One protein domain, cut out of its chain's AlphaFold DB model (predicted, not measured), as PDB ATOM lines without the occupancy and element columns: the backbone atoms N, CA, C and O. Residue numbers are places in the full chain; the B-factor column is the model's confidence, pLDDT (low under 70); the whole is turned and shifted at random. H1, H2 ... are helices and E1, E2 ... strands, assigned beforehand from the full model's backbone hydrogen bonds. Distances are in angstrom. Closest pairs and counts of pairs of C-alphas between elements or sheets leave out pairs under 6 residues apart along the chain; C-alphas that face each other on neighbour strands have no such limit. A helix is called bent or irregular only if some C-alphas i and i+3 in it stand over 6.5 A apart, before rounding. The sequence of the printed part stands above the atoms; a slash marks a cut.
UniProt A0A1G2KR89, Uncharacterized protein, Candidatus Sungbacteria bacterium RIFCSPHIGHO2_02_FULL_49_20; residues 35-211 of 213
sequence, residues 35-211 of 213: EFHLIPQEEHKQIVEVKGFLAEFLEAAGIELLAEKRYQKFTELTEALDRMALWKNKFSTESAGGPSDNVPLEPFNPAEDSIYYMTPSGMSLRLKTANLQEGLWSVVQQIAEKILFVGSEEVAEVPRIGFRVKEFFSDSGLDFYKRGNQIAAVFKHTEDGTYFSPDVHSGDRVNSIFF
ATOM      1  N   GLU A  35     -44.896 -49.433  49.379       89.50
ATOM      2  CA  GLU A  35     -44.737 -50.060  48.072       89.50
ATOM      3  C   GLU A  35     -43.690 -49.300  47.262       89.50
ATOM      4  O   GLU A  35     -43.796 -48.085  47.096       89.50
ATOM      5  N   PHE A  36     -42.687 -50.018  46.763       86.94
ATOM      6  CA  PHE A  36     -41.728 -49.459  45.821       86.94
ATOM      7  C   PHE A  36     -42.278 -49.613  44.406       86.94
ATOM      8  O   PHE A  36     -42.581 -50.728  43.973       86.94
ATOM      9  N   HIS A  37     -42.424 -48.501  43.696       87.81
ATOM     10  CA  HIS A  37     -42.876 -48.517  42.318       87.81
ATOM     11  C   HIS A  37     -41.746 -48.993  41.410       87.81
ATOM     12  O   HIS A  37     -40.714 -48.340  41.275       87.81
ATOM     13  N   LEU A  38     -41.963 -50.154  40.798       81.38
ATOM     14  CA  LEU A  38     -41.042 -50.765  39.854       81.38
ATOM     15  C   LEU A  38     -41.648 -50.728  38.460       81.38
ATOM     16  O   LEU A  38     -42.710 -51.308  38.222       81.38
ATOM     17  N   ILE A  39     -40.928 -50.109  37.533       87.19
ATOM     18  CA  ILE A  39     -41.233 -50.190  36.108       87.19
ATOM     19  C   ILE A  39     -40.617 -51.492  35.578       87.19
ATOM     20  O   ILE A  39     -39.406 -51.698  35.719       87.19
ATOM     21  N   PRO A  40     -41.407 -52.395  34.970       90.19
ATOM     22  CA  PRO A  40     -40.866 -53.602  34.359       90.19
ATOM     23  C   PRO A  40     -39.797 -53.266  33.314       90.19
ATOM     24  O   PRO A  40     -39.968 -52.348  32.515       90.19
ATOM     25  N   GLN A  41     -38.709 -54.039  33.270       90.19
ATOM     26  CA  GLN A  41     -37.578 -53.758  32.373       90.19
ATOM     27  C   GLN A  41     -37.993 -53.656  30.896       90.19
ATOM     28  O   GLN A  41     -37.447 -52.838  30.160       90.19
ATOM     29  N   GLU A  42     -38.948 -54.480  30.466       92.25
ATOM     30  CA  GLU A  42     -39.451 -54.451  29.092       92.25
ATOM     31  C   GLU A  42     -40.217 -53.161  28.790       92.25
ATOM     32  O   GLU A  42     -39.972 -52.519  27.773       92.25
ATOM     33  N   GLU A  43     -41.058 -52.720  29.725       93.06
ATOM     34  CA  GLU A  43     -41.772 -51.450  29.614       93.06
ATOM     35  C   GLU A  43     -40.788 -50.270  29.558       93.06
ATOM     36  O   GLU A  43     -40.927 -49.372  28.730       93.06
ATOM     37  N   HIS A  44     -39.728 -50.314  30.372       91.38
ATOM     38  CA  HIS A  44     -38.679 -49.298  30.354       91.38
ATOM     39  C   HIS A  44     -37.949 -49.231  29.001       91.38
ATOM     40  O   HIS A  44     -37.686 -48.137  28.502       91.38
ATOM     41  N   LYS A  45     -37.634 -50.374  28.375       93.38
ATOM     42  CA  LYS A  45     -37.019 -50.400  27.033       93.38
ATOM     43  C   LYS A  45     -37.927 -49.755  25.989       93.38
ATOM     44  O   LYS A  45     -37.472 -48.885  25.255       93.38
ATOM     45  N   GLN A  46     -39.207 -50.118  25.979       94.75
ATOM     46  CA  GLN A  46     -40.190 -49.536  25.065       94.75
ATOM     47  C   GLN A  46     -40.336 -48.021  25.282       94.75
ATOM     48  O   GLN A  46     -40.458 -47.265  24.325       94.75
ATOM     49  N   ILE A  47     -40.251 -47.539  26.524       94.00
ATOM     50  CA  ILE A  47     -40.242 -46.100  26.814       94.00
ATOM     51  C   ILE A  47     -38.996 -45.405  26.255       94.00
ATOM     52  O   ILE A  47     -39.100 -44.289  25.744       94.00
ATOM     53  N   VAL A  48     -37.822 -46.037  26.324       93.50
ATOM     54  CA  VAL A  48     -36.605 -45.511  25.685       93.50
ATOM     55  C   VAL A  48     -36.788 -45.421  24.167       93.50
ATOM     56  O   VAL A  48     -36.433 -44.400  23.580       93.50
ATOM     57  N   GLU A  49     -37.406 -46.424  23.541       95.31
ATOM     58  CA  GLU A  49     -37.738 -46.405  22.110       95.31
ATOM     59  C   GLU A  49     -38.713 -45.272  21.762       95.31
ATOM     60  O   GLU A  49     -38.478 -44.536  20.805       95.31
ATOM     61  N   VAL A  50     -39.759 -45.059  22.572       95.75
ATOM     62  CA  VAL A  50     -40.686 -43.927  22.404       95.75
ATOM     63  C   VAL A  50     -39.949 -42.594  22.496       95.75
ATOM     64  O   VAL A  50     -40.188 -41.715  21.673       95.75
ATOM     65  N   LYS A  51     -39.039 -42.426  23.463       94.75
ATOM     66  CA  LYS A  51     -38.239 -41.195  23.591       94.75
ATOM     67  C   LYS A  51     -37.365 -40.958  22.357       94.75
ATOM     68  O   LYS A  51     -37.311 -39.828  21.880       94.75
ATOM     69  N   GLY A  52     -36.724 -42.006  21.833       95.25
ATOM     70  CA  GLY A  52     -35.942 -41.938  20.595       95.25
ATOM     71  C   GLY A  52     -36.801 -41.538  19.395       95.25
ATOM     72  O   GLY A  52     -36.490 -40.566  18.714       95.25
ATOM     73  N   PHE A  53     -37.942 -42.208  19.213       95.62
ATOM     74  CA  PHE A  53     -38.914 -41.866  18.175       95.62
ATOM     75  C   PHE A  53     -39.388 -40.411  18.275       95.62
ATOM     76  O   PHE A  53     -39.437 -39.714  17.266       95.62
ATOM     77  N   LEU A  54     -39.742 -39.938  19.476       94.94
ATOM     78  CA  LEU A  54     -40.197 -38.562  19.680       94.94
ATOM     79  C   LEU A  54     -39.109 -37.559  19.297       94.94
ATOM     80  O   LEU A  54     -39.415 -36.586  18.615       94.94
ATOM     81  N   ALA A  55     -37.857 -37.797  19.696       93.38
ATOM     82  CA  ALA A  55     -36.740 -36.935  19.329       93.38
ATOM     83  C   ALA A  55     -36.569 -36.864  17.803       93.38
ATOM     84  O   ALA A  55     -36.603 -35.772  17.238       93.38
ATOM     85  N   GLU A  56     -36.503 -38.013  17.126       93.31
ATOM     86  CA  GLU A  56     -36.376 -38.081  15.665       93.31
ATOM     87  C   GLU A  56     -37.565 -37.426  14.947       93.31
ATOM     88  O   GLU A  56     -37.385 -36.673  13.987       93.31
ATOM     89  N   PHE A  57     -38.792 -37.668  15.421       93.38
ATOM     90  CA  PHE A  57     -40.003 -37.088  14.843       93.38
ATOM     91  C   PHE A  57     -40.005 -35.564  14.969       93.38
ATOM     92  O   PHE A  57     -40.304 -34.862  14.003       93.38
ATOM     93  N   LEU A  58     -39.681 -35.045  16.157       90.81
ATOM     94  CA  LEU A  58     -39.664 -33.612  16.441       90.81
ATOM     95  C   LEU A  58     -38.524 -32.891  15.703       90.81
ATOM     96  O   LEU A  58     -38.717 -31.769  15.230       90.81
ATOM     97  N   GLU A  59     -37.366 -33.535  15.543       89.69
ATOM     98  CA  GLU A  59     -36.265 -33.032  14.717       89.69
ATOM     99  C   GLU A  59     -36.650 -32.983  13.233       89.69
ATOM    100  O   GLU A  59     -36.509 -31.938  12.593       89.69
ATOM    101  N   ALA A  60     -37.207 -34.072  12.691       87.12
ATOM    102  CA  ALA A  60     -37.646 -34.147  11.296       87.12
ATOM    103  C   ALA A  60     -38.809 -33.190  10.983       87.12
ATOM    104  O   ALA A  60     -38.939 -32.700   9.858       87.12
ATOM    105  N   ALA A  61     -39.659 -32.915  11.974       83.06
ATOM    106  CA  ALA A  61     -40.723 -31.928  11.878       83.06
ATOM    107  C   ALA A  61     -40.169 -30.495  11.737       83.06
ATOM    108  O   ALA A  61     -40.812 -29.666  11.097       83.06
ATOM    109  N   GLY A  62     -38.966 -30.222  12.249       71.88
ATOM    110  CA  GLY A  62     -38.336 -28.904  12.224       71.88
ATOM    111  C   GLY A  62     -38.926 -27.930  13.253       71.88
ATOM    112  O   GLY A  62     -40.082 -28.030  13.663       71.88
ATOM    113  N   ILE A  63     -38.114 -26.957  13.674       62.03
ATOM    114  CA  ILE A  63     -38.469 -25.963  14.707       62.03
ATOM    115  C   ILE A  63     -39.534 -24.967  14.196       62.03
ATOM    116  O   ILE A  63     -40.357 -24.482  14.967       62.03
ATOM    117  N   GLU A  64     -39.583 -24.720  12.883       59.97
ATOM    118  CA  GLU A  64     -40.461 -23.730  12.244       59.97
ATOM    119  C   GLU A  64     -41.423 -24.376  11.237       59.97
ATOM    120  O   GLU A  64     -41.411 -24.096  10.037       59.97
ATOM    121  N   LEU A  65     -42.304 -25.256  11.712       66.44
ATOM    122  CA  LEU A  65     -43.456 -25.626  10.895       66.44
ATOM    123  C   LEU A  65     -44.353 -24.402  10.706       66.44
ATOM    124  O   LEU A  65     -44.797 -23.787  11.683       66.44
ATOM    125  N   LEU A  66     -44.676 -24.098   9.447       70.12
ATOM    126  CA  LEU A  66     -45.794 -23.220   9.103       70.12
ATOM    127  C   LEU A  66     -47.043 -23.680   9.866       70.12
ATOM    128  O   LEU A  66     -47.280 -24.885   9.976       70.12
ATOM    129  N   ALA A  67     -47.846 -22.735  10.362       71.44
ATOM    130  CA  ALA A  67     -49.023 -23.018  11.190       71.44
ATOM    131  C   ALA A  67     -49.950 -24.089  10.575       71.44
ATOM    132  O   ALA A  67     -50.430 -24.976  11.277       71.44
ATOM    133  N   GLU A  68     -50.106 -24.072   9.250       72.12
ATOM    134  CA  GLU A  68     -50.921 -25.018   8.477       72.12
ATOM    135  C   GLU A  68     -50.419 -26.471   8.551       72.12
ATOM    136  O   GLU A  68     -51.213 -27.408   8.539       72.12
ATOM    137  N   LYS A  69     -49.102 -26.682   8.679       84.25
ATOM    138  CA  LYS A  69     -48.491 -28.021   8.750       84.25
ATOM    139  C   LYS A  69     -48.425 -28.575  10.171       84.25
ATOM    140  O   LYS A  69     -48.224 -29.776  10.336       84.25
ATOM    141  N   ARG A  70     -48.592 -27.732  11.198       85.94
ATOM    142  CA  ARG A  70     -48.508 -28.150  12.608       85.94
ATOM    143  C   ARG A  70     -49.608 -29.130  12.971       85.94
ATOM    144  O   ARG A  70     -49.313 -30.166  13.549       85.94
ATOM    145  N   TYR A  71     -50.843 -28.840  12.568       87.56
ATOM    146  CA  TYR A  71     -51.972 -29.743  12.787       87.56
ATOM    147  C   TYR A  71     -51.772 -31.080  12.080       87.56
ATOM    148  O   TYR A  71     -51.939 -32.120  12.704       87.56
ATOM    149  N   GLN A  72     -51.333 -31.066  10.817       90.31
ATOM    150  CA  GLN A  72     -51.031 -32.299  10.091       90.31
ATOM    151  C   GLN A  72     -49.959 -33.128  10.816       90.31
ATOM    152  O   GLN A  72     -50.145 -34.321  11.034       90.31
ATOM    153  N   LYS A  73     -48.854 -32.498  11.231       91.94
ATOM    154  CA  LYS A  73     -47.762 -33.180  11.938       91.94
ATOM    155  C   LYS A  73     -48.165 -33.670  13.322       91.94
ATOM    156  O   LYS A  73     -47.733 -34.742  13.731       91.94
ATOM    157  N   PHE A  74     -49.013 -32.926  14.020       92.81
ATOM    158  CA  PHE A  74     -49.600 -33.368  15.276       92.81
ATOM    159  C   PHE A  74     -50.494 -34.598  15.075       92.81
ATOM    160  O   PHE A  74     -50.352 -35.570  15.810       92.81
ATOM    161  N   THR A  75     -51.337 -34.612  14.038       92.81
ATOM    162  CA  THR A  75     -52.131 -35.795  13.676       92.81
ATOM    163  C   THR A  75     -51.229 -36.993  13.380       92.81
ATOM    164  O   THR A  75     -51.406 -38.040  13.999       92.81
ATOM    165  N   GLU A  76     -50.209 -36.830  12.529       94.69
ATOM    166  CA  GLU A  76     -49.226 -37.884  12.218       94.69
ATOM    167  C   GLU A  76     -48.538 -38.428  13.487       94.69
ATOM    168  O   GLU A  76     -48.385 -39.643  13.631       94.69
ATOM    169  N   LEU A  77     -48.175 -37.548  14.430       95.00
ATOM    170  CA  LEU A  77     -47.615 -37.927  15.728       95.00
ATOM    171  C   LEU A  77     -48.610 -38.763  16.541       95.00
ATOM    172  O   LEU A  77     -48.257 -39.839  17.022       95.00
ATOM    173  N   THR A  78     -49.851 -38.293  16.693       95.19
ATOM    174  CA  THR A  78     -50.868 -39.016  17.471       95.19
ATOM    175  C   THR A  78     -51.201 -40.373  16.861       95.19
ATOM    176  O   THR A  78     -51.300 -41.352  17.590       95.19
ATOM    177  N   GLU A  79     -51.272 -40.472  15.533       95.25
ATOM    178  CA  GLU A  79     -51.488 -41.740  14.840       95.25
ATOM    179  C   GLU A  79     -50.311 -42.706  15.014       95.25
ATOM    180  O   GLU A  79     -50.509 -43.917  15.104       95.25
ATOM    181  N   ALA A  80     -49.075 -42.196  15.032       95.44
ATOM    182  CA  ALA A  80     -47.895 -43.014  15.288       95.44
ATOM    183  C   ALA A  80     -47.884 -43.546  16.724       95.44
ATOM    184  O   ALA A  80     -47.656 -44.740  16.917       95.44
ATOM    185  N   LEU A  81     -48.192 -42.693  17.703       95.69
ATOM    186  CA  LEU A  81     -48.315 -43.090  19.104       95.69
ATOM    187  C   LEU A  81     -49.451 -44.102  19.297       95.69
ATOM    188  O   LEU A  81     -49.233 -45.122  19.939       95.69
ATOM    189  N   ASP A  82     -50.617 -43.895  18.679       95.38
ATOM    190  CA  ASP A  82     -51.775 -44.803  18.756       95.38
ATOM    191  C   ASP A  82     -51.481 -46.228  18.265       95.38
ATOM    192  O   ASP A  82     -52.156 -47.173  18.667       95.38
ATOM    193  N   ARG A  83     -50.482 -46.402  17.393       94.19
ATOM    194  CA  ARG A  83     -50.067 -47.717  16.877       94.19
ATOM    195  C   ARG A  83     -49.084 -48.455  17.786       94.19
ATOM    196  O   ARG A  83     -48.776 -49.615  17.515       94.19
ATOM    197  N   MET A  84     -48.560 -47.816  18.829       94.06
ATOM    198  CA  MET A  84     -47.587 -48.435  19.727       94.06
ATOM    199  C   MET A  84     -48.289 -49.295  20.780       94.06
ATOM    200  O   MET A  84     -49.078 -48.799  21.580       94.06
ATOM    201  N   ALA A  85     -47.933 -50.580  20.839       91.44
ATOM    202  CA  ALA A  85     -48.527 -51.552  21.765       91.44
ATOM    203  C   ALA A  85     -48.201 -51.305  23.255       91.44
ATOM    204  O   ALA A  85     -48.779 -51.946  24.128       91.44
ATOM    205  N   LEU A  86     -47.272 -50.391  23.552       94.12
ATOM    206  CA  LEU A  86     -46.892 -50.007  24.912       94.12
ATOM    207  C   LEU A  86     -48.057 -49.371  25.691       94.12
ATOM    208  O   LEU A  86     -48.123 -49.470  26.918       94.12
ATOM    209  N   TRP A  87     -48.962 -48.677  25.000       94.75
ATOM    210  CA  TRP A  87     -49.995 -47.888  25.659       94.75
ATOM    211  C   TRP A  87     -51.164 -48.759  26.108       94.75
ATOM    212  O   TRP A  87     -51.873 -49.355  25.305       94.75
ATOM    213  N   LYS A  88     -51.409 -48.777  27.419       95.06
ATOM    214  CA  LYS A  88     -52.573 -49.438  28.016       95.06
ATOM    215  C   LYS A  88     -53.812 -48.556  27.963       95.06
ATOM    216  O   LYS A  88     -54.906 -49.061  27.747       95.06
ATOM    217  N   ASN A  89     -53.654 -47.255  28.205       96.06
ATOM    218  CA  ASN A  89     -54.764 -46.307  28.196       96.06
ATOM    219  C   ASN A  89     -54.389 -45.045  27.428       96.06
ATOM    220  O   ASN A  89     -53.253 -44.578  27.505       96.06
ATOM    221  N   LYS A  90     -55.390 -44.455  26.777       97.19
ATOM    222  CA  LYS A  90     -55.333 -43.110  26.216       97.19
ATOM    223  C   LYS A  90     -56.508 -42.313  26.767       97.19
ATOM    224  O   LYS A  90     -57.636 -42.799  26.769       97.19
ATOM    225  N   PHE A  91     -56.269 -41.105  27.254       96.75
ATOM    226  CA  PHE A  91     -57.320 -40.264  27.837       96.75
ATOM    227  C   PHE A  91     -56.988 -38.781  27.664       96.75
ATOM    228  O   PHE A  91     -55.871 -38.442  27.274       96.75
ATOM    229  N   SER A  92     -57.952 -37.902  27.920       96.00
ATOM    230  CA  SER A  92     -57.747 -36.453  27.923       96.00
ATOM    231  C   SER A  92     -58.104 -35.830  29.262       96.00
ATOM    232  O   SER A  92     -58.888 -36.399  30.027       96.00
ATOM    233  N   THR A  93     -57.534 -34.658  29.528       94.00
ATOM    234  CA  THR A  93     -57.938 -33.792  30.638       94.00
ATOM    235  C   THR A  93     -58.390 -32.441  30.115       94.00
ATOM    236  O   THR A  93     -57.796 -31.940  29.159       94.00
ATOM    237  N   GLU A  94     -59.385 -31.854  30.777       90.06
ATOM    238  CA  GLU A  94     -59.878 -30.506  30.465       90.06
ATOM    239  C   GLU A  94     -58.780 -29.431  30.599       90.06
ATOM    240  O   GLU A  94     -57.729 -29.668  31.201       90.06
ATOM    241  N   SER A  95     -59.025 -28.258  30.014       80.12
ATOM    242  CA  SER A  95     -58.082 -27.132  29.934       80.12
ATOM    243  C   SER A  95     -58.381 -26.006  30.935       80.12
ATOM    244  O   SER A  95     -57.461 -25.324  31.394       80.12
ATOM    245  N   ALA A  96     -59.652 -25.805  31.309       64.25
ATOM    246  CA  ALA A  96     -60.118 -24.589  31.987       64.25
ATOM    247  C   ALA A  96     -59.680 -24.397  33.452       64.25
ATOM    248  O   ALA A  96     -60.134 -23.464  34.118       64.25
ATOM    249  N   GLY A  97     -58.737 -25.193  33.946       55.06
ATOM    250  CA  GLY A  97     -57.960 -24.830  35.117       55.06
ATOM    251  C   GLY A  97     -58.635 -25.180  36.434       55.06
ATOM    252  O   GLY A  97     -59.291 -24.363  37.086       55.06
ATOM    253  N   GLY A  98     -58.281 -26.360  36.924       55.44
ATOM    254  CA  GLY A  98     -58.036 -26.529  38.344       55.44
ATOM    255  C   GLY A  98     -59.043 -27.379  39.118       55.44
ATOM    256  O   GLY A  98     -60.082 -27.807  38.621       55.44
ATOM    257  N   PRO A  99     -58.714 -27.660  40.391       54.06
ATOM    258  CA  PRO A  99     -59.316 -28.719  41.194       54.06
ATOM    259  C   PRO A  99     -60.688 -28.341  41.778       54.06
ATOM    260  O   PRO A  99     -60.977 -28.650  42.933       54.06
ATOM    261  N   SER A 100     -61.535 -27.637  41.029       61.59
ATOM    262  CA  SER A 100     -62.848 -27.246  41.532       61.59
ATOM    263  C   SER A 100     -63.873 -28.341  41.264       61.59
ATOM    264  O   SER A 100     -64.420 -28.460  40.170       61.59
ATOM    265  N   ASP A 101     -64.196 -29.101  42.308       66.38
ATOM    266  CA  ASP A 101     -65.280 -30.094  42.285       66.38
ATOM    267  C   ASP A 101     -66.672 -29.438  42.111       66.38
ATOM    268  O   ASP A 101     -67.670 -30.123  41.907       66.38
ATOM    269  N   ASN A 102     -66.736 -28.100  42.155       71.06
ATOM    270  CA  ASN A 102     -67.960 -27.301  42.076       71.06
ATOM    271  C   ASN A 102     -68.288 -26.794  40.662       71.06
ATOM    272  O   ASN A 102     -69.329 -26.166  40.470       71.06
ATOM    273  N   VAL A 103     -67.407 -27.020  39.683       78.38
ATOM    274  CA  VAL A 103     -67.645 -26.660  38.278       78.38
ATOM    275  C   VAL A 103     -67.950 -27.939  37.498       78.38
ATOM    276  O   VAL A 103     -67.278 -28.950  37.730       78.38
ATOM    277  N   PRO A 104     -68.944 -27.946  36.590       85.12
ATOM    278  CA  PRO A 104     -69.177 -29.085  35.708       85.12
ATOM    279  C   PRO A 104     -67.900 -29.513  34.974       85.12
ATOM    280  O   PRO A 104     -67.019 -28.696  34.719       85.12
ATOM    281  N   LEU A 105     -67.796 -30.803  34.663       88.06
ATOM    282  CA  LEU A 105     -66.711 -31.330  33.838       88.06
ATOM    283  C   LEU A 105     -66.898 -30.862  32.393       88.06
ATOM    284  O   LEU A 105     -67.990 -31.025  31.838       88.06
ATOM    285  N   GLU A 106     -65.856 -30.297  31.793       89.44
ATOM    286  CA  GLU A 106     -65.931 -29.830  30.411       89.44
ATOM    287  C   GLU A 106     -65.894 -31.004  29.423       89.44
ATOM    288  O   GLU A 106     -65.147 -31.962  29.634       89.44
ATOM    289  N   PRO A 107     -66.681 -30.972  28.332       91.25
ATOM    290  CA  PRO A 107     -66.571 -31.980  27.285       91.25
ATOM    291  C   PRO A 107     -65.207 -31.894  26.590       91.25
ATOM    292  O   PRO A 107     -64.590 -30.834  26.551       91.25
ATOM    293  N   PHE A 108     -64.770 -33.003  25.989       93.50
ATOM    294  CA  PHE A 108     -63.490 -33.056  25.285       93.50
ATOM    295  C   PHE A 108     -63.374 -32.002  24.174       93.50
ATOM    296  O   PHE A 108     -64.186 -31.982  23.242       93.50
ATOM    297  N   ASN A 109     -62.318 -31.192  24.242       92.69
ATOM    298  CA  ASN A 109     -61.932 -30.202  23.249       92.69
ATOM    299  C   ASN A 109     -60.548 -30.541  22.654       92.69
ATOM    300  O   ASN A 109     -59.525 -30.285  23.290       92.69
ATOM    301  N   PRO A 110     -60.464 -31.038  21.405       89.38
ATOM    302  CA  PRO A 110     -59.192 -31.447  20.802       89.38
ATOM    303  C   PRO A 110     -58.194 -30.301  20.570       89.38
ATOM    304  O   PRO A 110     -57.031 -30.577  20.280       89.38
ATOM    305  N   ALA A 111     -58.626 -29.038  20.653       88.44
ATOM    306  CA  ALA A 111     -57.754 -27.880  20.469       88.44
ATOM    307  C   ALA A 111     -57.039 -27.438  21.758       88.44
ATOM    308  O   ALA A 111     -56.011 -26.769  21.671       88.44
ATOM    309  N   GLU A 112     -57.573 -27.789  22.929       90.75
ATOM    310  CA  GLU A 112     -57.109 -27.257  24.218       90.75
ATOM    311  C   GLU A 112     -56.748 -28.358  25.223       90.75
ATOM    312  O   GLU A 112     -55.786 -28.220  25.986       90.75
ATOM    313  N   ASP A 113     -57.465 -29.479  25.190       93.81
ATOM    314  CA  ASP A 113     -57.308 -30.549  26.166       93.81
ATOM    315  C   ASP A 113     -56.005 -31.311  25.984       93.81
ATOM    316  O   ASP A 113     -55.614 -31.708  24.881       93.81
ATOM    317  N   SER A 114     -55.346 -31.604  27.099       93.94
ATOM    318  CA  SER A 114     -54.150 -32.438  27.064       93.94
ATOM    319  C   SER A 114     -54.516 -33.890  26.768       93.94
ATOM    320  O   SER A 114     -55.446 -34.420  27.368       93.94
ATOM    321  N   ILE A 115     -53.751 -34.555  25.902       95.94
ATOM    322  CA  ILE A 115     -53.889 -35.989  25.614       95.94
ATOM    323  C   ILE A 115     -52.790 -36.746  26.350       95.94
ATOM    324  O   ILE A 115     -51.623 -36.368  26.286       95.94
ATOM    325  N   TYR A 116     -53.153 -37.836  27.008       96.25
ATOM    326  CA  TYR A 116     -52.235 -38.704  27.728       96.25
ATOM    327  C   TYR A 116     -52.201 -40.087  27.095       96.25
ATOM    328  O   TYR A 116     -53.245 -40.653  26.769       96.25
ATOM    329  N   TYR A 117     -50.999 -40.642  27.006       97.06
ATOM    330  CA  TYR A 117     -50.750 -42.050  26.737       97.06
ATOM    331  C   TYR A 117     -50.134 -42.659  27.987       97.06
ATOM    332  O   TYR A 117     -49.137 -42.139  28.483       97.06
ATOM    333  N   MET A 118     -50.730 -43.726  28.512       96.19
ATOM    334  CA  MET A 118     -50.319 -44.340  29.770       96.19
ATOM    335  C   MET A 118     -49.982 -45.815  29.581       96.19
ATOM    336  O   MET A 118     -50.746 -46.567  28.970       96.19
ATOM    337  N   THR A 119     -48.856 -46.232  30.141       95.50
ATOM    338  CA  THR A 119     -48.379 -47.618  30.133       95.50
ATOM    339  C   THR A 119     -49.084 -48.483  31.193       95.50
ATOM    340  O   THR A 119     -49.851 -47.966  32.013       95.50
ATOM    341  N   PRO A 120     -48.847 -49.809  31.229       93.69
ATOM    342  CA  PRO A 120     -49.380 -50.666  32.283       93.69
ATOM    343  C   PRO A 120     -48.916 -50.325  33.698       93.69
ATOM    344  O   PRO A 120     -49.748 -50.393  34.605       93.69
ATOM    345  N   SER A 121     -47.641 -49.964  33.891       91.88
ATOM    346  CA  SER A 121     -47.131 -49.565  35.209       91.88
ATOM    347  C   SER A 121     -47.588 -48.161  35.626       91.88
ATOM    348  O   SER A 121     -47.577 -47.844  36.816       91.88
ATOM    349  N   GLY A 122     -48.081 -47.353  34.682       93.06
ATOM    350  CA  GLY A 122     -48.588 -46.006  34.924       93.06
ATOM    351  C   GLY A 122     -47.593 -44.893  34.598       93.06
ATOM    352  O   GLY A 122     -47.811 -43.770  35.038       93.06
ATOM    353  N   MET A 123     -46.543 -45.155  33.820       93.38
ATOM    354  CA  MET A 123     -45.789 -44.082  33.168       93.38
ATOM    355  C   MET A 123     -46.694 -43.373  32.162       93.38
ATOM    356  O   MET A 123     -47.563 -44.010  31.553       93.38
ATOM    357  N   SER A 124     -46.495 -42.071  31.947       94.12
ATOM    358  CA  SER A 124     -47.349 -41.326  31.020       94.12
ATOM    359  C   SER A 124     -46.618 -40.308  30.163       94.12
ATOM    360  O   SER A 124     -45.834 -39.505  30.660       94.12
ATOM    361  N   LEU A 125     -46.959 -40.289  28.876       95.50
ATOM    362  CA  LEU A 125     -46.636 -39.217  27.942       95.50
ATOM    363  C   LEU A 125     -47.827 -38.261  27.841       95.50
ATOM    364  O   LEU A 125     -48.925 -38.696  27.492       95.50
ATOM    365  N   ARG A 126     -47.604 -36.968  28.088       94.75
ATOM    366  CA  ARG A 126     -48.616 -35.913  27.937       94.75
ATOM    367  C   ARG A 126     -48.336 -35.059  26.699       94.75
ATOM    368  O   ARG A 126     -47.224 -34.566  26.518       94.75
ATOM    369  N   LEU A 127     -49.373 -34.830  25.897       95.19
ATOM    370  CA  LEU A 127     -49.404 -33.898  24.773       95.19
ATOM    371  C   LEU A 127     -50.299 -32.702  25.126       95.19
ATOM    372  O   LEU A 127     -51.513 -32.856  25.249       95.19
ATOM    373  N   LYS A 128     -49.720 -31.512  25.295       93.38
ATOM    374  CA  LYS A 128     -50.431 -30.253  25.577       93.38
ATOM    375  C   LYS A 128     -50.914 -29.616  24.272       93.38
ATOM    376  O   LYS A 128     -50.190 -28.835  23.664       93.38
ATOM    377  N   THR A 129     -52.118 -29.963  23.824       92.38
ATOM    378  CA  THR A 129     -52.674 -29.501  22.535       92.38
ATOM    379  C   THR A 129     -52.810 -27.980  22.453       92.38
ATOM    380  O   THR A 129     -52.484 -27.412  21.412       92.38
ATOM    381  N   ALA A 130     -53.148 -27.315  23.565       91.19
ATOM    382  CA  ALA A 130     -53.186 -25.853  23.667       91.19
ATOM    383  C   ALA A 130     -51.872 -25.178  23.222       91.19
ATOM    384  O   ALA A 130     -51.883 -24.078  22.671       91.19
ATOM    385  N   ASN A 131     -50.734 -25.864  23.381       91.44
ATOM    386  CA  ASN A 131     -49.417 -25.340  23.028       91.44
ATOM    387  C   ASN A 131     -49.061 -25.533  21.547       91.44
ATOM    388  O   ASN A 131     -47.979 -25.129  21.127       91.44
ATOM    389  N   LEU A 132     -49.932 -26.127  20.725       89.44
ATOM    390  CA  LEU A 132     -49.625 -26.420  19.320       89.44
ATOM    391  C   LEU A 132     -49.323 -25.154  18.498       89.44
ATOM    392  O   LEU A 132     -48.569 -25.198  17.520       89.44
ATOM    393  N   GLN A 133     -49.858 -24.002  18.911       87.19
ATOM    394  CA  GLN A 133     -49.541 -22.702  18.307       87.19
ATOM    395  C   GLN A 133     -48.116 -22.212  18.613       87.19
ATOM    396  O   GLN A 133     -47.604 -21.346  17.905       87.19
ATOM    397  N   GLU A 134     -47.440 -22.788  19.601       86.56
ATOM    398  CA  GLU A 134     -46.041 -22.493  19.931       86.56
ATOM    399  C   GLU A 134     -45.063 -23.435  19.205       86.56
ATOM    400  O   GLU A 134     -43.867 -23.166  19.148       86.56
ATOM    401  N   GLY A 135     -45.570 -24.506  18.585       86.81
ATOM    402  CA  GLY A 135     -44.782 -25.497  17.854       86.81
ATOM    403  C   GLY A 135     -45.091 -26.923  18.303       86.81
ATOM    404  O   GLY A 135     -45.883 -27.153  19.206       86.81
ATOM    405  N   LEU A 136     -44.479 -27.917  17.658       88.81
ATOM    406  CA  LEU A 136     -44.691 -29.315  18.048       88.81
ATOM    407  C   LEU A 136     -43.881 -29.694  19.304       88.81
ATOM    408  O   LEU A 136     -44.319 -30.508  20.112       88.81
ATOM    409  N   TRP A 137     -42.729 -29.049  19.509       88.62
ATOM    410  CA  TRP A 137     -41.878 -29.241  20.687       88.62
ATOM    411  C   TRP A 137     -42.557 -28.821  21.995       88.62
ATOM    412  O   TRP A 137     -42.392 -29.487  23.011       88.62
ATOM    413  N   SER A 138     -43.352 -27.749  21.979       88.75
ATOM    414  CA  SER A 138     -44.088 -27.251  23.152       88.75
ATOM    415  C   SER A 138     -45.281 -28.136  23.536       88.75
ATOM    416  O   SER A 138     -45.778 -28.045  24.663       88.75
ATOM    417  N   VAL A 139     -45.737 -28.995  22.618       91.94
ATOM    418  CA  VAL A 139     -46.830 -29.950  22.839       91.94
ATOM    419  C   VAL A 139     -46.342 -31.160  23.626       91.94
ATOM    420  O   VAL A 139     -47.031 -31.613  24.537       91.94
ATOM    421  N   VAL A 140     -45.165 -31.694  23.302       92.44
ATOM    422  CA  VAL A 140     -44.650 -32.929  23.907       92.44
ATOM    423  C   VAL A 140     -44.015 -32.626  25.265       92.44
ATOM    424  O   VAL A 140     -43.039 -31.889  25.358       92.44
ATOM    425  N   GLN A 141     -44.563 -33.191  26.341       89.88
ATOM    426  CA  GLN A 141     -43.978 -33.082  27.680       89.88
ATOM    427  C   GLN A 141     -43.050 -34.259  27.991       89.88
ATOM    428  O   GLN A 141     -43.121 -35.322  27.370       89.88
ATOM    429  N   GLN A 142     -42.199 -34.076  29.003       86.12
ATOM    430  CA  GLN A 142     -41.413 -35.165  29.570       86.12
ATOM    431  C   GLN A 142     -42.337 -36.287  30.061       86.12
ATOM    432  O   GLN A 142     -43.365 -36.033  30.687       86.12
ATOM    433  N   ILE A 143     -41.943 -37.535  29.792       89.00
ATOM    434  CA  ILE A 143     -42.653 -38.716  30.284       89.00
ATOM    435  C   ILE A 143     -42.561 -38.756  31.813       89.00
ATOM    436  O   ILE A 143     -41.457 -38.800  32.359       89.00
ATOM    437  N   ALA A 144     -43.716 -38.755  32.476       84.88
ATOM    438  CA  ALA A 144     -43.820 -38.946  33.916       84.88
ATOM    439  C   ALA A 144     -43.578 -40.412  34.282       84.88
ATOM    440  O   ALA A 144     -43.962 -41.321  33.541       84.88
ATOM    441  N   GLU A 145     -42.958 -40.632  35.437       85.38
ATOM    442  CA  GLU A 145     -42.626 -41.971  35.920       85.38
ATOM    443  C   GLU A 145     -43.859 -42.699  36.451       85.38
ATOM    444  O   GLU A 145     -44.049 -43.879  36.184       85.38
ATOM    445  N   LYS A 146     -44.744 -41.986  37.152       91.44
ATOM    446  CA  LYS A 146     -46.037 -42.529  37.572       91.44
ATOM    447  C   LYS A 146     -47.107 -41.458  37.495       91.44
ATOM    448  O   LYS A 146     -46.893 -40.322  37.913       91.44
ATOM    449  N   ILE A 147     -48.282 -41.850  37.033       92.62
ATOM    450  CA  ILE A 147     -49.516 -41.086  37.145       92.62
ATOM    451  C   ILE A 147     -50.501 -41.808  38.062       92.62
ATOM    452  O   ILE A 147     -50.615 -43.037  38.044       92.62
ATOM    453  N   LEU A 148     -51.209 -41.037  38.881       92.44
ATOM    454  CA  LEU A 148     -52.331 -41.502  39.690       92.44
ATOM    455  C   LEU A 148     -53.555 -40.626  39.435       92.44
ATOM    456  O   LEU A 148     -53.434 -39.453  39.089       92.44
ATOM    457  N   PHE A 149     -54.733 -41.197  39.648       92.88
ATOM    458  CA  PHE A 149     -56.009 -40.520  39.461       92.88
ATOM    459  C   PHE A 149     -56.672 -40.323  40.818       92.88
ATOM    460  O   PHE A 149     -56.920 -41.290  41.532       92.88
ATOM    461  N   VAL A 150     -56.961 -39.083  41.190       90.00
ATOM    462  CA  VAL A 150     -57.473 -38.733  42.518       90.00
ATOM    463  C   VAL A 150     -58.915 -38.261  42.418       90.00
ATOM    464  O   VAL A 150     -59.203 -37.253  41.770       90.00
ATOM    465  N   GLY A 151     -59.810 -39.003  43.069       87.69
ATOM    466  CA  GLY A 151     -61.196 -38.615  43.315       87.69
ATOM    467  C   GLY A 151     -61.359 -37.921  44.673       87.69
ATOM    468  O   GLY A 151     -60.379 -37.587  45.337       87.69
ATOM    469  N   SER A 152     -62.605 -37.717  45.106       81.75
ATOM    470  CA  SER A 152     -62.912 -37.094  46.404       81.75
ATOM    471  C   SER A 152     -62.482 -37.948  47.602       81.75
ATOM    472  O   SER A 152     -62.033 -37.405  48.609       81.75
ATOM    473  N   GLU A 153     -62.595 -39.275  47.497       83.12
ATOM    474  CA  GLU A 153     -62.338 -40.198  48.616       83.12
ATOM    475  C   GLU A 153     -61.330 -41.311  48.297       83.12
ATOM    476  O   GLU A 153     -60.855 -41.995  49.207       83.12
ATOM    477  N   GLU A 154     -60.958 -41.485  47.029       87.12
ATOM    478  CA  GLU A 154     -60.128 -42.602  46.575       87.12
ATOM    479  C   GLU A 154     -59.033 -42.175  45.592       87.12
ATOM    480  O   GLU A 154     -59.135 -41.154  44.904       87.12
ATOM    481  N   VAL A 155     -57.994 -43.007  45.509       89.06
ATOM    482  CA  VAL A 155     -56.954 -42.927  44.482       89.06
ATOM    483  C   VAL A 155     -57.041 -44.166  43.595       89.06
ATOM    484  O   VAL A 155     -57.103 -45.291  44.087       89.06
ATOM    485  N   ALA A 156     -57.029 -43.961  42.283       91.50
ATOM    486  CA  ALA A 156     -57.059 -45.006  41.272       91.50
ATOM    487  C   ALA A 156     -55.770 -45.008  40.435       91.50
ATOM    488  O   ALA A 156     -55.146 -43.974  40.207       91.50
ATOM    489  N   GLU A 157     -55.394 -46.188  39.941       91.69
ATOM    490  CA  GLU A 157     -54.248 -46.380  39.033       91.69
ATOM    491  C   GLU A 157     -54.650 -46.419  37.550       91.69
ATOM    492  O   GLU A 157     -53.807 -46.552  36.667       91.69
ATOM    493  N   VAL A 158     -55.949 -46.324  37.266       93.94
ATOM    494  CA  VAL A 158     -56.512 -46.284  35.912       93.94
ATOM    495  C   VAL A 158     -57.362 -45.028  35.750       93.94
ATOM    496  O   VAL A 158     -57.992 -44.613  36.730       93.94
ATOM    497  N   PRO A 159     -57.398 -44.424  34.547       95.06
ATOM    498  CA  PRO A 159     -58.144 -43.196  34.327       95.06
ATOM    499  C   PRO A 159     -59.633 -43.409  34.585       95.06
ATOM    500  O   PRO A 159     -60.212 -44.430  34.208       95.06
ATOM    501  N   ARG A 160     -60.257 -42.420  35.224       94.06
ATOM    502  CA  ARG A 160     -61.700 -42.365  35.473       94.06
ATOM    503  C   ARG A 160     -62.189 -40.956  35.188       94.06
ATOM    504  O   ARG A 160     -61.580 -40.000  35.655       94.06
ATOM    505  N   ILE A 161     -63.284 -40.838  34.443       93.44
ATOM    506  CA  ILE A 161     -63.907 -39.546  34.137       93.44
ATOM    507  C   ILE A 161     -64.179 -38.781  35.445       93.44
ATOM    508  O   ILE A 161     -64.700 -39.349  36.403       93.44
ATOM    509  N   GLY A 162     -63.793 -37.507  35.485       91.19
ATOM    510  CA  GLY A 162     -63.911 -36.616  36.640       91.19
ATOM    511  C   GLY A 162     -62.757 -36.688  37.646       91.19
ATOM    512  O   GLY A 162     -62.654 -35.804  38.493       91.19
ATOM    513  N   PHE A 163     -61.868 -37.684  37.566       92.50
ATOM    514  CA  PHE A 163     -60.732 -37.788  38.489       92.50
ATOM    515  C   PHE A 163     -59.610 -36.847  38.067       92.50
ATOM    516  O   PHE A 163     -59.319 -36.716  36.880       92.50
ATOM    517  N   ARG A 164     -58.938 -36.235  39.043       90.50
ATOM    518  CA  ARG A 164     -57.756 -35.401  38.804       90.50
ATOM    519  C   ARG A 164     -56.532 -36.248  38.523       90.50
ATOM    520  O   ARG A 164     -56.331 -37.278  39.160       90.50
ATOM    521  N   VAL A 165     -55.682 -35.767  37.634       91.81
ATOM    522  CA  VAL A 165     -54.387 -36.377  37.351       91.81
ATOM    523  C   VAL A 165     -53.335 -35.897  38.352       91.81
ATOM    524  O   VAL A 165     -53.213 -34.705  38.613       91.81
ATOM    525  N   LYS A 166     -52.531 -36.813  38.890       90.88
ATOM    526  CA  LYS A 166     -51.313 -36.501  39.646       90.88
ATOM    527  C   LYS A 166     -50.112 -37.155  38.997       90.88
ATOM    528  O   LYS A 166     -50.077 -38.377  38.884       90.88
ATOM    529  N   GLU A 167     -49.138 -36.345  38.607       89.94
ATOM    530  CA  GLU A 167     -47.923 -36.794  37.929       89.94
ATOM    531  C   GLU A 167     -46.739 -36.781  38.901       89.94
ATOM    532  O   GLU A 167     -46.517 -35.812  39.639       89.94
ATOM    533  N   PHE A 168     -45.964 -37.862  38.881       89.06
ATOM    534  CA  PHE A 168     -44.773 -38.060  39.692       89.06
ATOM    535  C   PHE A 168     -43.568 -38.305  38.789       89.06
ATOM    536  O   PHE A 168     -43.635 -39.053  37.811       89.06
ATOM    537  N   PHE A 169     -42.456 -37.676  39.154       85.44
ATOM    538  CA  PHE A 169     -41.185 -37.764  38.450       85.44
ATOM    539  C   PHE A 169     -40.093 -38.115  39.459       85.44
ATOM    540  O   PHE A 169     -39.981 -37.462  40.504       85.44
ATOM    541  N   SER A 170     -39.290 -39.120  39.142       82.25
ATOM    542  CA  SER A 170     -38.041 -39.440  39.819       82.25
ATOM    543  C   SER A 170     -37.051 -40.052  38.821       82.25
ATOM    544  O   SER A 170     -37.418 -40.536  37.749       82.25
ATOM    545  N   ASP A 171     -35.767 -39.946  39.162       75.62
ATOM    546  CA  ASP A 171     -34.666 -40.494  38.369       75.62
ATOM    547  C   ASP A 171     -34.358 -41.951  38.748       75.62
ATOM    548  O   ASP A 171     -33.764 -42.688  37.963       75.62
ATOM    549  N   SER A 172     -34.730 -42.369  39.964       78.12
ATOM    550  CA  SER A 172     -34.308 -43.647  40.551       78.12
ATOM    551  C   SER A 172     -35.406 -44.416  41.294       78.12
ATOM    552  O   SER A 172     -35.132 -45.497  41.823       78.12
ATOM    553  N   GLY A 173     -36.642 -43.914  41.310       85.12
ATOM    554  CA  GLY A 173     -37.810 -44.637  41.796       85.12
ATOM    555  C   GLY A 173     -38.702 -43.846  42.749       85.12
ATOM    556  O   GLY A 173     -38.335 -42.817  43.328       85.12
ATOM    557  N   LEU A 174     -39.880 -44.409  43.006       90.12
ATOM    558  CA  LEU A 174     -40.885 -43.829  43.892       90.12
ATOM    559  C   LEU A 174     -41.288 -44.821  44.987       90.12
ATOM    560  O   LEU A 174     -41.577 -45.985  44.720       90.12
ATOM    561  N   ASP A 175     -41.365 -44.339  46.223       91.25
ATOM    562  CA  ASP A 175     -41.939 -45.062  47.356       91.25
ATOM    563  C   ASP A 175     -43.327 -44.516  47.678       91.25
ATOM    564  O   ASP A 175     -43.473 -43.341  48.020       91.25
ATOM    565  N   PHE A 176     -44.335 -45.380  47.659       90.69
ATOM    566  CA  PHE A 176     -45.710 -45.044  48.001       90.69
ATOM    567  C   PHE A 176     -46.076 -45.615  49.368       90.69
ATOM    568  O   PHE A 176     -46.018 -46.822  49.595       90.69
ATOM    569  N   TYR A 177     -46.510 -44.748  50.274       91.12
ATOM    570  CA  TYR A 177     -47.108 -45.140  51.545       91.12
ATOM    571  C   TYR A 177     -48.624 -45.127  51.401       91.12
ATOM    572  O   TYR A 177     -49.210 -44.089  51.084       91.12
ATOM    573  N   LYS A 178     -49.272 -46.268  51.646       87.75
ATOM    574  CA  LYS A 178     -50.725 -46.425  51.502       87.75
ATOM    575  C   LYS A 178     -51.424 -46.363  52.860       87.75
ATOM    576  O   LYS A 178     -50.928 -46.877  53.859       87.75
ATOM    577  N   ARG A 179     -52.608 -45.752  52.899       87.19
ATOM    578  CA  ARG A 179     -53.517 -45.766  54.056       87.19
ATOM    579  C   ARG A 179     -54.912 -46.118  53.558       87.19
ATOM    580  O   ARG A 179     -55.618 -45.271  53.019       87.19
ATOM    581  N   GLY A 180     -55.288 -47.387  53.698       85.44
ATOM    582  CA  GLY A 180     -56.483 -47.911  53.033       85.44
ATOM    583  C   GLY A 180     -56.373 -47.737  51.514       85.44
ATOM    584  O   GLY A 180     -55.361 -48.119  50.930       85.44
ATOM    585  N   ASN A 181     -57.377 -47.102  50.903       81.62
ATOM    586  CA  ASN A 181     -57.442 -46.835  49.458       81.62
ATOM    587  C   ASN A 181     -56.846 -45.470  49.053       81.62
ATOM    588  O   ASN A 181     -57.118 -44.967  47.964       81.62
ATOM    589  N   GLN A 182     -56.069 -44.843  49.938       84.06
ATOM    590  CA  GLN A 182     -55.457 -43.535  49.712       84.06
ATOM    591  C   GLN A 182     -53.930 -43.617  49.755       84.06
ATOM    592  O   GLN A 182     -53.347 -44.490  50.406       84.06
ATOM    593  N   ILE A 183     -53.281 -42.658  49.095       86.25
ATOM    594  CA  ILE A 183     -51.841 -42.427  49.214       86.25
ATOM    595  C   ILE A 183     -51.605 -41.460  50.373       86.25
ATOM    596  O   ILE A 183     -52.051 -40.317  50.338       86.25
ATOM    597  N   ALA A 184     -50.914 -41.932  51.408       87.69
ATOM    598  CA  ALA A 184     -50.549 -41.138  52.576       87.69
ATOM    599  C   ALA A 184     -49.285 -40.302  52.336       87.69
ATOM    600  O   ALA A 184     -49.181 -39.189  52.847       87.69
ATOM    601  N   ALA A 185     -48.325 -40.840  51.580       89.31
ATOM    602  CA  ALA A 185     -47.108 -40.134  51.201       89.31
ATOM    603  C   ALA A 185     -46.474 -40.754  49.959       89.31
ATOM    604  O   ALA A 185     -46.582 -41.963  49.741       89.31
ATOM    605  N   VAL A 186     -45.752 -39.929  49.204       89.62
ATOM    606  CA  VAL A 186     -44.853 -40.373  48.139       89.62
ATOM    607  C   VAL A 186     -43.461 -39.839  48.434       89.62
ATOM    608  O   VAL A 186     -43.303 -38.665  48.776       89.62
ATOM    609  N   PHE A 187     -42.448 -40.688  48.315       89.25
ATOM    610  CA  PHE A 187     -41.054 -40.265  48.338       89.25
ATOM    611  C   PHE A 187     -40.421 -40.530  46.982       89.25
ATOM    612  O   PHE A 187     -40.622 -41.589  46.397       89.25
ATOM    613  N   LYS A 188     -39.660 -39.551  46.503       87.75
ATOM    614  CA  LYS A 188     -38.858 -39.648  45.289       87.75
ATOM    615  C   LYS A 188     -37.420 -39.960  45.650       87.75
ATOM    616  O   LYS A 188     -36.877 -39.360  46.581       87.75
ATOM    617  N   HIS A 189     -36.807 -40.852  44.893       85.19
ATOM    618  CA  HIS A 189     -35.373 -41.087  44.956       85.19
ATOM    619  C   HIS A 189     -34.680 -40.235  43.887       85.19
ATOM    620  O   HIS A 189     -35.176 -40.084  42.770       85.19
ATOM    621  N   THR A 190     -33.569 -39.607  44.246       81.88
ATOM    622  CA  THR A 190     -32.668 -38.903  43.325       81.88
ATOM    623  C   THR A 190     -31.229 -39.284  43.670       81.88
ATOM    624  O   THR A 190     -30.991 -39.999  44.647       81.88
ATOM    625  N   GLU A 191     -30.253 -38.822  42.887       82.88
ATOM    626  CA  GLU A 191     -28.830 -39.049  43.189       82.88
ATOM    627  C   GLU A 191     -28.420 -38.479  44.561       82.88
ATOM    628  O   GLU A 191     -27.620 -39.084  45.274       82.88
ATOM    629  N   ASP A 192     -29.030 -37.362  44.968       83.81
ATOM    630  CA  ASP A 192     -28.744 -36.667  46.231       83.81
ATOM    631  C   ASP A 192     -29.459 -37.279  47.453       83.81
ATOM    632  O   ASP A 192     -29.196 -36.891  48.597       83.81
ATOM    633  N   GLY A 193     -30.367 -38.239  47.235       84.38
ATOM    634  CA  GLY A 193     -31.056 -38.978  48.291       84.38
ATOM    635  C   GLY A 193     -32.566 -39.110  48.093       84.38
ATOM    636  O   GLY A 193     -33.104 -38.981  46.998       84.38
ATOM    637  N   THR A 194     -33.269 -39.402  49.188       84.25
ATOM    638  CA  THR A 194     -34.721 -39.623  49.191       84.25
ATOM    639  C   THR A 194     -35.448 -38.401  49.740       84.25
ATOM    640  O   THR A 194     -35.194 -37.962  50.864       84.25
ATOM    641  N   TYR A 195     -36.403 -37.876  48.976       83.38
ATOM    642  CA  TYR A 195     -37.136 -36.657  49.314       83.38
ATOM    643  C   TYR A 195     -38.634 -36.910  49.351       83.38
ATOM    644  O   TYR A 195     -39.179 -37.620  48.511       83.38
ATOM    645  N   PHE A 196     -39.322 -36.276  50.298       81.75
ATOM    646  CA  PHE A 196     -40.778 -36.236  50.277       81.75
ATOM    647  C   PHE A 196     -41.251 -35.484  49.027       81.75
ATOM    648  O   PHE A 196     -40.776 -34.384  48.739       81.75
ATOM    649  N   SER A 197     -42.173 -36.093  48.284       75.81
ATOM    650  CA  SER A 197     -42.729 -35.562  47.045       75.81
ATOM    651  C   SER A 197     -44.217 -35.290  47.267       75.81
ATOM    652  O   SER A 197     -45.032 -36.176  47.010       75.81
ATOM    653  N   PRO A 198     -44.584 -34.119  47.833       59.06
ATOM    654  CA  PRO A 198     -45.955 -33.870  48.263       59.06
ATOM    655  C   PRO A 198     -46.954 -33.995  47.120       59.06
ATOM    656  O   PRO A 198     -48.014 -34.533  47.376       59.06
ATOM    657  N   ASP A 199     -46.593 -33.534  45.920       62.75
ATOM    658  CA  ASP A 199     -47.201 -33.767  44.604       62.75
ATOM    659  C   ASP A 199     -46.342 -32.957  43.610       62.75
ATOM    660  O   ASP A 199     -46.085 -31.780  43.874       62.75
ATOM    661  N   VAL A 200     -45.840 -33.535  42.508       71.25
ATOM    662  CA  VAL A 200     -44.942 -32.791  41.585       71.25
ATOM    663  C   VAL A 200     -45.745 -31.931  40.606       71.25
ATOM    664  O   VAL A 200     -45.380 -30.786  40.348       71.25
ATOM    665  N   HIS A 201     -46.872 -32.451  40.119       77.06
ATOM    666  CA  HIS A 201     -47.861 -31.690  39.362       77.06
ATOM    667  C   HIS A 201     -49.261 -32.292  39.574       77.06
ATOM    668  O   HIS A 201     -49.466 -33.497  39.417       77.06
ATOM    669  N   SER A 202     -50.223 -31.447  39.955       79.44
ATOM    670  CA  SER A 202     -51.649 -31.793  39.967       79.44
ATOM    671  C   SER A 202     -52.274 -31.256  38.685       79.44
ATOM    672  O   SER A 202     -52.431 -30.047  38.538       79.44
ATOM    673  N   GLY A 203     -52.569 -32.159  37.757       78.00
ATOM    674  CA  GLY A 203     -53.249 -31.857  36.507       78.00
ATOM    675  C   GLY A 203     -54.767 -31.797  36.650       78.00
ATOM    676  O   GLY A 203     -55.339 -32.063  37.712       78.00
ATOM    677  N   ASP A 204     -55.411 -31.455  35.541       89.75
ATOM    678  CA  ASP A 204     -56.858 -31.302  35.442       89.75
ATOM    679  C   ASP A 204     -57.609 -32.644  35.487       89.75
ATOM    680  O   ASP A 204     -57.022 -33.733  35.580       89.75
ATOM    681  N   ARG A 205     -58.943 -32.560  35.480       92.44
ATOM    682  CA  ARG A 205     -59.820 -33.731  35.547       92.44
ATOM    683  C   ARG A 205     -59.861 -34.451  34.206       92.44
ATOM    684  O   ARG A 205     -59.934 -33.822  33.153       92.44
ATOM    685  N   VAL A 206     -59.870 -35.781  34.250       94.69
ATOM    686  CA  VAL A 206     -60.076 -36.614  33.062       94.69
ATOM    687  C   VAL A 206     -61.476 -36.356  32.513       94.69
ATOM    688  O   VAL A 206     -62.460 -36.570  33.221       94.69
ATOM    689  N   ASN A 207     -61.579 -35.947  31.254       94.31
ATOM    690  CA  ASN A 207     -62.859 -35.633  30.618       94.31
ATOM    691  C   ASN A 207     -63.222 -36.537  29.432       94.31
ATOM    692  O   ASN A 207     -64.384 -36.585  29.031       94.31
ATOM    693  N   SER A 208     -62.271 -37.324  28.927       96.06
ATOM    694  CA  SER A 208     -62.532 -38.398  27.967       96.06
ATOM    695  C   SER A 208     -61.533 -39.538  28.124       96.06
ATOM    696  O   SER A 208     -60.382 -39.326  28.500       96.06
ATOM    697  N   ILE A 209     -61.973 -40.759  27.822       96.75
ATOM    698  CA  ILE A 209     -61.133 -41.957  27.743       96.75
ATOM    699  C   ILE A 209     -61.328 -42.539  26.347       96.75
ATOM    700  O   ILE A 209     -62.452 -42.817  25.929       96.75
ATOM    701  N   PHE A 210     -60.230 -42.717  25.623       93.50
ATOM    702  CA  PHE A 210     -60.231 -43.242  24.267       93.50
ATOM    703  C   PHE A 210     -59.955 -44.746  24.319       93.50
ATOM    704  O   PHE A 210     -59.034 -45.191  25.005       93.50
ATOM    705  N   PHE A 211     -60.735 -45.536  23.583       75.69
ATOM    706  CA  PHE A 211     -60.459 -46.963  23.443       75.69
ATOM    707  C   PHE A 211     -59.158 -47.151  22.659       75.69
ATOM    708  O   PHE A 211     -59.083 -46.799  21.480       75.69
TER     709      PHE A 211
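What this domain is: This is residues 35 to 211 of the 213 residues of an uncharacterized protein of Candidatus Sungbacteria bacterium RIFCSPHIGHO2_02_FULL_49_20 (UniProt A0A1G2KR89). A six-stranded sheet, curled like part of a barrel, folds back on itself: E4, E3 and E2 make one leaf, E6 and E5 face it as the other, and the bent strand E10 is the hinge. H2 grazes the sheet at the first leaf, the long helix H1 runs near H2 the opposite way, and beyond the leaf of E5 and E6 lies a smaller four-stranded sheet, E1, E7, E8, E9. The printed part has 177 residues, with three named helices and ten named strands in the order E1 H1 H2 E2 E3 E4 H3 E5 E6 E7 E8 E9 E10. Both sheets are antiparallel, and the class is mixed, helices and strands. The whole is compact, with a radius of gyration of the C-alphas of 16.6 A and spans of 50 by 40 by 29 A.

How they stand to each other: The larger, strongly twisted sheet runs E4, residues 124 to 128, E3, residues 114 to 118, E2, residues 89 to 93, E10, residues 201 to 210, E6, residues 164 to 168, and E5, residues 146 to 150. E2, E3 and E4 form a meander, each strand the antiparallel neighbour of the one before; N 117 and O 125 are 2.9 A apart, and N 116 and O 91 are 2.8 A. E10 bends by 74 degrees at residue 207, pairing with E6 over residues 201 to 205, N 203 to O 165 at 2.8 A, and with E2 over residues 206 to 210, N 210 to O 90 at 2.8 A. E5 and E6 form a hairpin, with N 166 and O 148 2.8 A apart. The closest C-alphas of the edge strands E4 and E5, Ser 124 and Ile 147, are 6.5 A apart. H2, residues 67 to 82, only grazes this sheet, with residues 74 to 82. With residues 67 to 71 alone it touches H3, residues 129 to 134, at a steep tilt of 41 degrees, opposite ways; the closest C-alphas, Arg 70 and Leu 132, are 7.0 A apart. H1, residues 41 to 61, is close to H2 but not clearly touching, at a shallow tilt of 18 degrees, opposite ways; C-alphas 61 and 73 are the closest, 7.1 A apart. The smaller sheet runs E1, residues 35 to 37, E7, residues 174 to 179, E8, residues 182 to 190, and E9, residues 193 to 196, the last three a meander; N 37 and O 174 are 2.8 A apart, N 177 and O 185 2.8 A, N 188 and O 195 2.8 A. Every O i to N i+4 pair is within hydrogen-bond range in H1, 10 of 12 in H2 and 0 of 2 in H3, where 2 of 3 O i to N i+3 pairs are.

Where its parts are: E1 begins at C-alpha 35, (-44.737, -50.060, 48.072). H1 measures 30.1 A from its first C-alpha at (-37.578, -53.758, 32.373), H2 23.2 A, E8 24.1 A and E10 22.7 A, ending at C-alpha 210, (-60.231, -43.242, 24.267). H3 is irregular: C-alphas 130 and 133 are 7.2 A apart.

The domain as a whole: The C-alphas farthest apart, Leu 66 and Gly 180, are 51.5 A apart. The printed part has no cut. The long links are E2 to E3, H3 to E5 and E5 to E6. Mean pLDDT of the printed part is 87.6; residues 63 to 65, 96 to 101 and 198 to 199 are under 70.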